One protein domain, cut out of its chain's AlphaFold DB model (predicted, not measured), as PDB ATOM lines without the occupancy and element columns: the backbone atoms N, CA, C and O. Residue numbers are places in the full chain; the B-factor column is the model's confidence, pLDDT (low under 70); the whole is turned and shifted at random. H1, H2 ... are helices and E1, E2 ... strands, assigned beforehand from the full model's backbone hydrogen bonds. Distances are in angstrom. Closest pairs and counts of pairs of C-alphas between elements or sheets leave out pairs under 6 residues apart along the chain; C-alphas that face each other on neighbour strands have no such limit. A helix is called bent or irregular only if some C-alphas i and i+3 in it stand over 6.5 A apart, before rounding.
ATOM      1  N   LEU A  43     -24.514  -7.631  -1.363       54.06
ATOM      2  CA  LEU A  43     -23.912  -6.682  -2.285       54.06
ATOM      3  C   LEU A  43     -22.822  -5.894  -1.555       54.06
ATOM      4  O   LEU A  43     -22.997  -4.751  -1.146       54.06
ATOM      5  N   GLY A  44     -21.664  -6.530  -1.391       56.16
ATOM      6  CA  GLY A  44     -20.466  -5.877  -0.875       56.16
ATOM      7  C   GLY A  44     -19.768  -5.086  -1.980       56.16
ATOM      8  O   GLY A  44     -18.809  -5.570  -2.589       56.16
ATOM      9  N   GLY A  45     -20.258  -3.881  -2.283       63.19
ATOM     10  CA  GLY A  45     -19.747  -3.061  -3.387       63.19
ATOM     11  C   GLY A  45     -20.017  -3.703  -4.756       63.19
ATOM     12  O   GLY A  45     -21.151  -4.036  -5.072       63.19
ATOM     13  N   ASN A  46     -18.978  -3.914  -5.576       57.25
ATOM     14  CA  ASN A  46     -19.115  -4.518  -6.918       57.25
ATOM     15  C   ASN A  46     -19.160  -6.060  -6.905       57.25
ATOM     16  O   ASN A  46     -19.098  -6.684  -7.966       57.25
ATOM     17  N   LYS A  47     -19.179  -6.696  -5.727       59.81
ATOM     18  CA  LYS A  47     -19.098  -8.154  -5.592       59.81
ATOM     19  C   LYS A  47     -20.388  -8.693  -4.995       59.81
ATOM     20  O   LYS A  47     -20.769  -8.333  -3.888       59.81
ATOM     21  N   VAL A  48     -21.025  -9.581  -5.747       65.44
ATOM     22  CA  VAL A  48     -22.180 -10.354  -5.300       65.44
ATOM     23  C   VAL A  48     -21.655 -11.594  -4.590       65.44
ATOM     24  O   VAL A  48     -21.050 -12.456  -5.231       65.44
ATOM     25  N   LEU A  49     -21.856 -11.678  -3.277       66.00
ATOM     26  CA  LEU A  49     -21.462 -12.849  -2.501       66.00
ATOM     27  C   LEU A  49     -22.668 -13.769  -2.313       66.00
ATOM     28  O   LEU A  49     -23.743 -13.342  -1.887       66.00
ATOM     29  N   ARG A  50     -22.482 -15.049  -2.650       66.94
ATOM     30  CA  ARG A  50     -23.437 -16.103  -2.315       66.94
ATOM     31  C   ARG A  50     -22.937 -16.870  -1.090       66.94
ATOM     32  O   ARG A  50     -21.813 -17.375  -1.150       66.94
ATOM     33  N   PRO A  51     -23.781 -17.051  -0.057       64.75
ATOM     34  CA  PRO A  51     -23.424 -17.840   1.122       64.75
ATOM     35  C   PRO A  51     -22.920 -19.247   0.773       64.75
ATOM     36  O   PRO A  51     -21.990 -19.733   1.401       64.75
ATOM     37  N   ASN A  52     -23.468 -19.858  -0.283       65.50
ATOM     38  CA  ASN A  52     -23.140 -21.226  -0.695       65.50
ATOM     39  C   ASN A  52     -21.779 -21.366  -1.394       65.50
ATOM     40  O   ASN A  52     -21.317 -22.485  -1.591       65.50
ATOM     41  N   THR A  53     -21.183 -20.267  -1.863       69.25
ATOM     42  CA  THR A  53     -19.907 -20.304  -2.597       69.25
ATOM     43  C   THR A  53     -18.743 -19.917  -1.696       69.25
ATOM     44  O   THR A  53     -17.706 -20.559  -1.753       69.25
ATOM     45  N   GLU A  54     -18.916 -18.895  -0.852       70.06
ATOM     46  CA  GLU A  54     -17.862 -18.379   0.031       70.06
ATOM     47  C   GLU A  54     -18.454 -17.998   1.403       70.06
ATOM     48  O   GLU A  54     -18.700 -16.811   1.675       70.06
ATOM     49  N   PRO A  55     -18.704 -18.978   2.293       73.19
ATOM     50  CA  PRO A  55     -19.385 -18.736   3.566       73.19
ATOM     51  C   PRO A  55     -18.597 -17.774   4.465       73.19
ATOM     52  O   PRO A  55     -19.150 -16.836   5.044       73.19
ATOM     53  N   PHE A  56     -17.271 -17.924   4.504       76.12
ATOM     54  CA  PHE A  56     -16.386 -17.068   5.294       76.12
ATOM     55  C   PHE A  56     -16.360 -15.618   4.812       76.12
ATOM     56  O   PHE A  56     -16.248 -14.708   5.635       76.12
ATOM     57  N   ALA A  57     -16.461 -15.381   3.501       77.69
ATOM     58  CA  ALA A  57     -16.493 -14.029   2.953       77.69
ATOM     59  C   ALA A  57     -17.798 -13.315   3.329       77.69
ATOM     60  O   ALA A  57     -17.758 -12.145   3.706       77.69
ATOM     61  N   CYS A  58     -18.924 -14.036   3.299       75.69
ATOM     62  CA  CYS A  58     -20.223 -13.516   3.725       75.69
ATOM     63  C   CYS A  58     -20.213 -13.185   5.223       75.69
ATOM     64  O   CYS A  58     -20.528 -12.063   5.601       75.69
ATOM     65  N   LEU A  59     -19.749 -14.110   6.070       80.25
ATOM     66  CA  LEU A  59     -19.640 -13.879   7.515       80.25
ATOM     67  C   LEU A  59     -18.711 -12.703   7.846       80.25
ATOM     68  O   LEU A  59     -19.011 -11.875   8.704       80.25
ATOM     69  N   ALA A  60     -17.567 -12.631   7.165       81.31
ATOM     70  CA  ALA A  60     -16.621 -11.543   7.339       81.31
ATOM     71  C   ALA A  60     -17.236 -10.195   6.959       81.31
ATOM     72  O   ALA A  60     -17.018  -9.229   7.674       81.31
ATOM     73  N   PHE A  61     -17.980 -10.117   5.860       78.62
ATOM     74  CA  PHE A  61     -18.651  -8.886   5.451       78.62
ATOM     75  C   PHE A  61     -19.747  -8.480   6.448       78.62
ATOM     76  O   PHE A  61     -19.809  -7.332   6.866       78.62
ATOM     77  N   GLU A  62     -20.539  -9.449   6.898       80.38
ATOM     78  CA  GLU A  62     -21.673  -9.244   7.800       80.38
ATOM     79  C   GLU A  62     -21.283  -8.843   9.226       80.38
ATOM     80  O   GLU A  62     -22.058  -8.174   9.907       80.38
ATOM     81  N   SER A  63     -20.111  -9.276   9.700       79.81
ATOM     82  CA  SER A  63     -19.689  -9.082  11.091       79.81
ATOM     83  C   SER A  63     -18.532  -8.098  11.266       79.81
ATOM     84  O   SER A  63     -18.300  -7.658  12.394       79.81
ATOM     85  N   LYS A  64     -17.758  -7.779  10.221       83.25
ATOM     86  CA  LYS A  64     -16.611  -6.870  10.365       83.25
ATOM     87  C   LYS A  64     -17.059  -5.416  10.330       83.25
ATOM     88  O   LYS A  64     -17.712  -4.984   9.392       83.25
ATOM     89  N   THR A  65     -16.570  -4.652  11.299       87.94
ATOM     90  CA  THR A  65     -16.752  -3.202  11.406       87.94
ATOM     91  C   THR A  65     -15.384  -2.505  11.359       87.94
ATOM     92  O   THR A  65     -14.832  -2.116  12.393       87.94
ATOM     93  N   PRO A  66     -14.752  -2.386  10.171       87.50
ATOM     94  CA  PRO A  66     -13.389  -1.858  10.061       87.50
ATOM     95  C   PRO A  66     -13.291  -0.417  10.578       87.50
ATOM     96  O   PRO A  66     -12.375  -0.095  11.328       87.50
ATOM     97  N   ARG A  67     -14.294   0.417  10.275       87.31
ATOM     98  CA  ARG A  67     -14.345   1.819  10.710       87.31
ATOM     99  C   ARG A  67     -14.404   1.948  12.229       87.31
ATOM    100  O   ARG A  67     -13.718   2.793  12.799       87.31
ATOM    101  N   LEU A  68     -15.201   1.102  12.885       86.50
ATOM    102  CA  LEU A  68     -15.293   1.073  14.345       86.50
ATOM    103  C   LEU A  68     -13.975   0.610  14.977       86.50
ATOM    104  O   LEU A  68     -13.542   1.167  15.985       86.50
ATOM    105  N   ASN A  69     -13.319  -0.377  14.366       90.12
ATOM    106  CA  ASN A  69     -12.038  -0.891  14.837       90.12
ATOM    107  C   ASN A  69     -10.918   0.166  14.761       90.12
ATOM    108  O   ASN A  69     -10.101   0.256  15.675       90.12
ATOM    109  N   ASP A  70     -10.921   1.016  13.731       91.94
ATOM    110  CA  ASP A  70      -9.941   2.100  13.575       91.94
ATOM    111  C   ASP A  70     -10.064   3.164  14.682       91.94
ATOM    112  O   ASP A  70      -9.062   3.644  15.231       91.94
ATOM    113  N   ILE A  71     -11.302   3.510  15.053       90.38
ATOM    114  CA  ILE A  71     -11.588   4.493  16.107       90.38
ATOM    115  C   ILE A  71     -11.619   3.885  17.509       90.38
ATOM    116  O   ILE A  71     -11.676   4.639  18.477       90.38
ATOM    117  N   HIS A  72     -11.552   2.559  17.644       88.00
ATOM    118  CA  HIS A  72     -11.685   1.858  18.924       88.00
ATOM    119  C   HIS A  72     -10.727   2.403  19.996       88.00
ATOM    120  O   HIS A  72     -11.112   2.631  21.140       88.00
ATOM    121  N   GLN A  73      -9.493   2.714  19.597       89.50
ATOM    122  CA  GLN A  73      -8.464   3.317  20.451       89.50
ATOM    123  C   GLN A  73      -8.779   4.751  20.929       89.50
ATOM    124  O   GLN A  73      -8.168   5.221  21.883       89.50
ATOM    125  N   HIS A  74      -9.728   5.442  20.294       89.69
ATOM    126  CA  HIS A  74     -10.163   6.803  20.628       89.69
ATOM    127  C   HIS A  74     -11.516   6.838  21.356       89.69
ATOM    128  O   HIS A  74     -11.895   7.889  21.868       89.69
ATOM    129  N   LEU A  75     -12.247   5.716  21.446       86.69
ATOM    130  CA  LEU A  75     -13.593   5.679  22.039       86.69
ATOM    131  C   LEU A  75     -13.621   6.044  23.527       86.69
ATOM    132  O   LEU A  75     -14.656   6.482  24.019       86.69
ATOM    133  N   TRP A  76     -12.493   5.945  24.235       87.31
ATOM    134  CA  TRP A  76     -12.392   6.404  25.624       87.31
ATOM    135  C   TRP A  76     -12.660   7.912  25.778       87.31
ATOM    136  O   TRP A  76     -13.073   8.350  26.849       87.31
ATOM    137  N   LEU A  77     -12.479   8.705  24.713       89.25
ATOM    138  CA  LEU A  77     -12.834  10.128  24.690       89.25
ATOM    139  C   LEU A  77     -14.353  10.353  24.673       89.25
ATOM    140  O   LEU A  77     -14.819  11.399  25.117       89.25
ATOM    141  N   ALA A  78     -15.125   9.385  24.174       86.00
ATOM    142  CA  ALA A  78     -16.584   9.455  24.105       86.00
ATOM    143  C   ALA A  78     -17.269   9.036  25.422       86.00
ATOM    144  O   ALA A  78     -18.488   9.141  25.543       86.00
ATOM    145  N   GLY A  79     -16.496   8.580  26.414       86.88
ATOM    146  CA  GLY A  79     -16.980   8.168  27.726       86.88
ATOM    147  C   GLY A  79     -16.449   6.806  28.156       86.88
ATOM    148  O   GLY A  79     -15.642   6.168  27.478       86.88
ATOM    149  N   LEU A  80     -16.909   6.352  29.323       84.50
ATOM    150  CA  LEU A  80     -16.578   5.022  29.820       84.50
ATOM    151  C   LEU A  80     -17.302   3.962  28.968       84.50
ATOM    152  O   LEU A  80     -18.496   4.129  28.707       84.50
ATOM    153  N   PRO A  81     -16.635   2.860  28.579       81.75
ATOM    154  CA  PRO A  81     -17.305   1.745  27.927       81.75
ATOM    155  C   PRO A  81     -18.420   1.215  28.833       81.75
ATOM    156  O   PRO A  81     -18.171   0.683  29.915       81.75
ATOM    157  N   ALA A  82     -19.660   1.377  28.383       83.62
ATOM    158  CA  ALA A  82     -20.848   0.880  29.053       83.62
ATOM    159  C   ALA A  82     -21.562  -0.114  28.139       83.62
ATOM    160  O   ALA A  82     -21.640   0.084  26.925       83.62
ATOM    161  N   ALA A  83     -22.104  -1.178  28.728       83.50
ATOM    162  CA  ALA A  83     -22.952  -2.097  27.987       83.50
ATOM    163  C   ALA A  83     -24.193  -1.355  27.464       83.50
ATOM    164  O   ALA A  83     -24.789  -0.534  28.171       83.50
ATOM    165  N   ALA A  84     -24.595  -1.665  26.231       83.44
ATOM    166  CA  ALA A  84     -25.817  -1.122  25.657       83.44
ATOM    167  C   ALA A  84     -27.024  -1.476  26.543       83.44
ATOM    168  O   ALA A  84     -27.149  -2.600  27.038       83.44
ATOM    169  N   ARG A  85     -27.930  -0.512  26.759       88.19
ATOM    170  CA  ARG A  85     -29.148  -0.759  27.551       88.19
ATOM    171  C   ARG A  85     -30.032  -1.770  26.806       88.19
ATOM    172  O   ARG A  85     -30.095  -1.709  25.575       88.19
ATOM    173  N   PRO A  86     -30.758  -2.649  27.521       91.00
ATOM    174  CA  PRO A  86     -31.618  -3.647  26.893       91.00
ATOM    175  C   PRO A  86     -32.694  -2.985  26.027       91.00
ATOM    176  O   PRO A  86     -33.197  -1.914  26.370       91.00
ATOM    177  N   LEU A  87     -33.103  -3.650  24.943       89.81
ATOM    178  CA  LEU A  87     -34.054  -3.101  23.964       89.81
ATOM    179  C   LEU A  87     -35.398  -2.705  24.574       89.81
ATOM    180  O   LEU A  87     -35.980  -1.692  24.195       89.81
ATOM    181  N   HIS A  88     -35.864  -3.453  25.573       91.12
ATOM    182  CA  HIS A  88     -37.056  -3.074  26.324       91.12
ATOM    183  C   HIS A  88     -36.889  -1.709  27.015       91.12
ATOM    184  O   HIS A  88     -37.778  -0.866  26.951       91.12
ATOM    185  N   GLY A  89     -35.715  -1.456  27.604       91.81
ATOM    186  CA  GLY A  89     -35.376  -0.162  28.193       91.81
ATOM    187  C   GLY A  89     -35.233   0.946  27.149       91.81
ATOM    188  O   GLY A  89     -35.628   2.076  27.412       91.81
ATOM    189  N   GLN A  90     -34.730   0.633  25.952       91.69
ATOM    190  CA  GLN A  90     -34.687   1.588  24.838       91.69
ATOM    191  C   GLN A  90     -36.102   2.011  24.417       91.69
ATOM    192  O   GLN A  90     -36.364   3.206  24.295       91.69
ATOM    193  N   ARG A  91     -37.040   1.057  24.308       90.12
ATOM    194  CA  ARG A  91     -38.457   1.347  24.026       90.12
ATOM    195  C   ARG A  91     -39.117   2.177  25.125       90.12
ATOM    196  O   ARG A  91     -39.874   3.088  24.816       90.12
ATOM    197  N   LEU A  92     -38.816   1.898  26.397       93.62
ATOM    198  CA  LEU A  92     -39.347   2.677  27.523       93.62
ATOM    199  C   LEU A  92     -38.865   4.137  27.498       93.62
ATOM    200  O   LEU A  92     -39.589   5.033  27.916       93.62
ATOM    201  N   LEU A  93     -37.665   4.381  26.971       89.94
ATOM    202  CA  LEU A  93     -37.105   5.721  26.775       89.94
ATOM    203  C   LEU A  93     -37.686   6.444  25.548       89.94
ATOM    204  O   LEU A  93     -37.201   7.515  25.200       89.94
ATOM    205  N   GLY A  94     -38.702   5.865  24.900       90.81
ATOM    206  CA  GLY A  94     -39.350   6.436  23.725       90.81
ATOM    207  C   GLY A  94     -38.579   6.217  22.429       90.81
ATOM    208  O   GLY A  94     -38.844   6.930  21.467       90.81
ATOM    209  N   ARG A  95     -37.630   5.265  22.386       92.38
ATOM    210  CA  ARG A  95     -36.886   4.986  21.154       92.38
ATOM    211  C   ARG A  95     -37.617   4.031  20.214       92.38
ATOM    212  O   ARG A  95     -38.131   2.998  20.656       92.38
ATOM    213  N   THR A  96     -37.589   4.340  18.922       93.69
ATOM    214  CA  THR A  96     -38.090   3.490  17.838       93.69
ATOM    215  C   THR A  96     -36.997   2.535  17.385       93.69
ATOM    216  O   THR A  96     -35.855   2.933  17.194       93.69
ATOM    217  N   ILE A  97     -37.336   1.259  17.211       92.56
ATOM    218  CA  ILE A  97     -36.394   0.255  16.713       92.56
ATOM    219  C   ILE A  97     -36.488   0.219  15.189       92.56
ATOM    220  O   ILE A  97     -37.542  -0.125  14.654       92.56
ATOM    221  N   LEU A  98     -35.388   0.542  14.516       91.44
ATOM    222  CA  LEU A  98     -35.233   0.445  13.069       91.44
ATOM    223  C   LEU A  98     -34.327  -0.731  12.715       91.44
ATOM    224  O   LEU A  98     -33.361  -1.022  13.417       91.44
ATOM    225  N   VAL A  99     -34.651  -1.416  11.623       89.06
ATOM    226  CA  VAL A  99     -33.870  -2.547  11.118       89.06
ATOM    227  C   VAL A  99     -32.853  -2.015  10.112       89.06
ATOM    228  O   VAL A  99     -33.235  -1.286   9.202       89.06
ATOM    229  N   THR A 100     -31.579  -2.368  10.279       86.88
ATOM    230  CA  THR A 100     -30.496  -2.024   9.336       86.88
ATOM    231  C   THR A 100     -29.783  -3.290   8.874       86.88
ATOM    232  O   THR A 100     -29.733  -4.275   9.609       86.88
ATOM    233  N   GLU A 101     -29.236  -3.292   7.664       84.69
ATOM    234  CA  GLU A 101     -28.352  -4.367   7.201       84.69
ATOM    235  C   GLU A 101     -26.880  -4.051   7.495       84.69
ATOM    236  O   GLU A 101     -26.072  -4.974   7.599       84.69
ATOM    237  N   ASP A 102     -26.526  -2.785   7.720       83.81
ATOM    238  CA  ASP A 102     -25.136  -2.375   7.880       83.81
ATOM    239  C   ASP A 102     -24.608  -2.687   9.293       83.81
ATOM    240  O   ASP A 102     -25.193  -2.271  10.300       83.81
ATOM    241  N   PRO A 103     -23.473  -3.403   9.421       85.38
ATOM    242  CA  PRO A 103     -22.922  -3.759  10.729       85.38
ATOM    243  C   PRO A 103     -22.372  -2.551  11.494       85.38
ATOM    244  O   PRO A 103     -22.353  -2.568  12.724       85.38
ATOM    245  N   ASP A 104     -21.961  -1.497  10.786       87.25
ATOM    246  CA  ASP A 104     -21.462  -0.254  11.384       87.25
ATOM    247  C   ASP A 104     -22.565   0.534  12.114       87.25
ATOM    248  O   ASP A 104     -22.269   1.311  13.021       87.25
ATOM    249  N   GLU A 105     -23.831   0.335  11.740       88.62
ATOM    250  CA  GLU A 105     -24.986   1.018  12.332       88.62
ATOM    251  C   GLU A 105     -25.618   0.223  13.481       88.62
ATOM    252  O   GLU A 105     -26.478   0.732  14.200       88.62
ATOM    253  N   HIS A 106     -25.201  -1.024  13.704       89.19
ATOM    254  CA  HIS A 106     -25.789  -1.873  14.733       89.19
ATOM    255  C   HIS A 106     -25.645  -1.252  16.135       89.19
ATOM    256  O   HIS A 106     -24.539  -1.031  16.625       89.19
ATOM    257  N   LEU A 107     -26.779  -1.020  16.804       88.31
ATOM    258  CA  LEU A 107     -26.914  -0.364  18.114       88.31
ATOM    259  C   LEU A 107     -26.483   1.106  18.152       88.31
ATOM    260  O   LEU A 107     -26.418   1.696  19.235       88.31
ATOM    261  N   VAL A 108     -26.252   1.721  16.993       89.38
ATOM    262  CA  VAL A 108     -26.122   3.171  16.886       89.38
ATOM    263  C   VAL A 108     -27.513   3.785  17.009       89.38
ATOM    264  O   VAL A 108     -28.510   3.249  16.521       89.38
ATOM    265  N   TRP A 109     -27.591   4.909  17.712       88.25
ATOM    266  CA  TRP A 109     -28.817   5.679  17.861       88.25
ATOM    267  C   TRP A 109     -28.725   7.014  17.119       88.25
ATOM    268  O   TRP A 109     -27.652   7.610  17.005       88.25
ATOM    269  N   PHE A 110     -29.851   7.500  16.624       88.31
ATOM    270  CA  PHE A 110     -29.966   8.833  16.058       88.31
ATOM    271  C   PHE A 110     -31.302   9.424  16.491       88.31
ATOM    272  O   PHE A 110     -32.350   8.861  16.200       88.31
ATOM    273  N   GLU A 111     -31.262  10.535  17.227       89.75
ATOM    274  CA  GLU A 111     -32.450  11.182  17.798       89.75
ATOM    275  C   GLU A 111     -33.313  10.211  18.632       89.75
ATOM    276  O   GLU A 111     -32.936   9.837  19.748       89.75
ATOM    277  N   THR A 112     -34.468   9.808  18.103       91.44
ATOM    278  CA  THR A 112     -35.400   8.863  18.725       91.44
ATOM    279  C   THR A 112     -35.205   7.436  18.249       91.44
ATOM    280  O   THR A 112     -35.843   6.536  18.779       91.44
ATOM    281  N   ASP A 113     -34.335   7.187  17.285       92.44
ATOM    282  CA  ASP A 113     -34.296   5.914  16.588       92.44
ATOM    283  C   ASP A 113     -33.036   5.138  16.965       92.44
ATOM    284  O   ASP A 113     -31.962   5.701  17.183       92.44
ATOM    285  N   ILE A 114     -33.174   3.823  17.108       93.06
ATOM    286  CA  ILE A 114     -32.065   2.902  17.331       93.06
ATOM    287  C   ILE A 114     -32.037   1.880  16.206       93.06
ATOM    288  O   ILE A 114     -33.036   1.209  15.944       93.06
ATOM    289  N   PHE A 115     -30.882   1.749  15.568       92.25
ATOM    290  CA  PHE A 115     -30.675   0.809  14.481       92.25
ATOM    291  C   PHE A 115     -30.263  -0.551  15.035       92.25
ATOM    292  O   PHE A 115     -29.399  -0.669  15.903       92.25
ATOM    293  N   ILE A 116     -30.908  -1.604  14.552       91.50
ATOM    294  CA  ILE A 116     -30.643  -2.977  14.955       91.50
ATOM    295  C   ILE A 116     -30.522  -3.828  13.707       91.50
ATOM    296  O   ILE A 116     -31.474  -3.997  12.949       91.50
ATOM    297  N   LYS A 117     -29.343  -4.418  13.544       89.12
ATOM    298  CA  LYS A 117     -29.125  -5.474  12.560       89.12
ATOM    299  C   LYS A 117     -29.809  -6.773  13.007       89.12
ATOM    300  O   LYS A 117     -29.482  -7.256  14.098       89.12
ATOM    301  N   PRO A 118     -30.744  -7.333  12.220       84.56
ATOM    302  CA  PRO A 118     -31.340  -8.624  12.519       84.56
ATOM    303  C   PRO A 118     -30.291  -9.717  12.309       84.56
ATOM    304  O   PRO A 118     -29.385  -9.581  11.486       84.56
ATOM    305  N   LEU A 119     -30.391 -10.806  13.072       82.56
ATOM    306  CA  LEU A 119     -29.481 -11.932  12.891       82.56
ATOM    307  C   LEU A 119     -29.760 -12.597  11.536       82.56
ATOM    308  O   LEU A 119     -30.908 -12.976  11.294       82.56
ATOM    309  N   PRO A 120     -28.744 -12.769  10.675       79.25
ATOM    310  CA  PRO A 120     -28.949 -13.401   9.382       79.25
ATOM    311  C   PRO A 120     -29.369 -14.867   9.511       79.25
ATOM    312  O   PRO A 120     -28.818 -15.614  10.320       79.25
ATOM    313  N   GLU A 121     -30.297 -15.303   8.659       75.06
ATOM    314  CA  GLU A 121     -30.836 -16.671   8.676       75.06
ATOM    315  C   GLU A 121     -29.765 -17.734   8.392       75.06
ATOM    316  O   GLU A 121     -29.767 -18.795   9.012       75.06
ATOM    317  N   PHE A 122     -28.788 -17.422   7.533       73.88
ATOM    318  CA  PHE A 122     -27.689 -18.337   7.200       73.88
ATOM    319  C   PHE A 122     -26.809 -18.681   8.412       73.88
ATOM    320  O   PHE A 122     -26.141 -19.709   8.417       73.88
ATOM    321  N   LEU A 123     -26.809 -17.845   9.459       76.44
ATOM    322  CA  LEU A 123     -26.067 -18.114  10.690       76.44
ATOM    323  C   LEU A 123     -26.649 -19.320  11.448       76.44
ATOM    324  O   LEU A 123     -25.937 -19.976  12.212       76.44
ATOM    325  N   PHE A 124     -27.938 -19.602  11.235       73.88
ATOM    326  CA  PHE A 124     -28.678 -20.690  11.864       73.88
ATOM    327  C   PHE A 124     -28.713 -21.973  11.029       73.88
ATOM    328  O   PHE A 124     -29.117 -23.012  11.549       73.88
ATOM    329  N   ASP A 125     -28.284 -21.923   9.768       74.19
ATOM    330  CA  ASP A 125     -28.231 -23.100   8.909       74.19
ATOM    331  C   ASP A 125     -27.026 -23.975   9.279       74.19
ATOM    332  O   ASP A 125     -25.882 -23.527   9.258       74.19
ATOM    333  N   TRP A 126     -27.266 -25.235   9.642       70.25
ATOM    334  CA  TRP A 126     -26.197 -26.164  10.010       70.25
ATOM    335  C   TRP A 126     -25.327 -26.537   8.803       70.25
ATOM    336  O   TRP A 126     -24.114 -26.700   8.951       70.25
ATOM    337  N   ASP A 127     -25.929 -26.618   7.614       68.69
ATOM    338  CA  ASP A 127     -25.233 -26.996   6.384       68.69
ATOM    339  C   ASP A 127     -24.254 -25.897   5.930       68.69
ATOM    340  O   ASP A 127     -23.259 -26.185   5.263       68.69
ATOM    341  N   PHE A 128     -24.471 -24.649   6.361       70.25
ATOM    342  CA  PHE A 128     -23.545 -23.535   6.142       70.25
ATOM    343  C   PHE A 128     -22.217 -23.705   6.896       70.25
ATOM    344  O   PHE A 128     -21.164 -23.341   6.379       70.25
ATOM    345  N   TRP A 129     -22.242 -24.262   8.112       70.94
ATOM    346  CA  TRP A 129     -21.048 -24.404   8.958       70.94
ATOM    347  C   TRP A 129     -20.260 -25.700   8.712       70.94
ATOM    348  O   TRP A 129     -19.161 -25.849   9.246       70.94
TER     349      TRP A 129
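AT A GLANCE: This is residues 43 to 129 of the 131 residues of an uncharacterized protein of Pyrenophora teres f. teres (UniProt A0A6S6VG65). This is a loose, open loop of chain with a small group of parts at each end of its long axis: H1 with E1 and H4 at one end, and the two-stranded sheet E2 and E3 with H3 at the other. Residues 69 to 83, of which 69 to 78 belong to H2, stick out from the body, while the unnamed residues 100 to 112 link the two strands. The 87 printed residues hold four named helices and three named strands in the order E1 H1 H2 H3 E2 E3 H4; the sheet, order E2 E3, is parallel. The class is mixed, helices and strands, with 43 residues in named elements, under half. The whole is loose, with a radius of gyration of the C-alphas of 15.6 A and spans of 42 by 30 by 24 A.

HOW THE PARTS SIT: Start at E1, residues 47 to 49, which pairs with no named strand; its residues 47 to 48 pair antiparallel with residues 43 to 44. Its closest C-alpha to H1, residues 55 to 63, is that of Leu 49, 6.4 A from that of Cys 58. Go on to H2, residues 66 to 78, which is apart from H1 and from H3, residues 87 to 92. Then look at E2, residues 96 to 99, and E3, residues 113 to 116, parallel at 35 degrees, where N 98 and O 114 are within hydrogen-bond range at 2.8 A. H3 and E3 are near each other, with 6 pairs of C-alphas within 10 A. H4, residues 126 to 129, is close to but not clearly touching H1; their closest C-alphas, Pro 55 and Phe 128, are 6.9 A apart. Every O i to N i+4 pair is within range in H1 and H3, H2 has 4 of 9, with 8 of 10 for O i to N i+3, and H4 is too short for an i+4 pair.

IN THESE COORDINATES: Find C-alpha 47 at (-19.098, -8.154, -5.592), where E1 begins its 6.1 A. H1 is 12.2 A long. H2 runs 18.3 A from C-alpha 66 at (-13.389, -1.858, 10.061), and is irregular: C-alphas 73 and 76 are 7.2 A apart. H3 measures 8.6 A, E2 10.0 A and E3 9.7 A. H4 measures 5.5 A and ends at C-alpha 129, (-21.048, -24.404, 8.958).

THE WHOLE: The farthest C-alphas, Leu 77 and Asp 127, are 43.2 A apart. The printed part has no cut, and the link from E2 to E3 is long. The mean pLDDT of the printed part is 82.2; residues 43 to 53 and 127 are under 70.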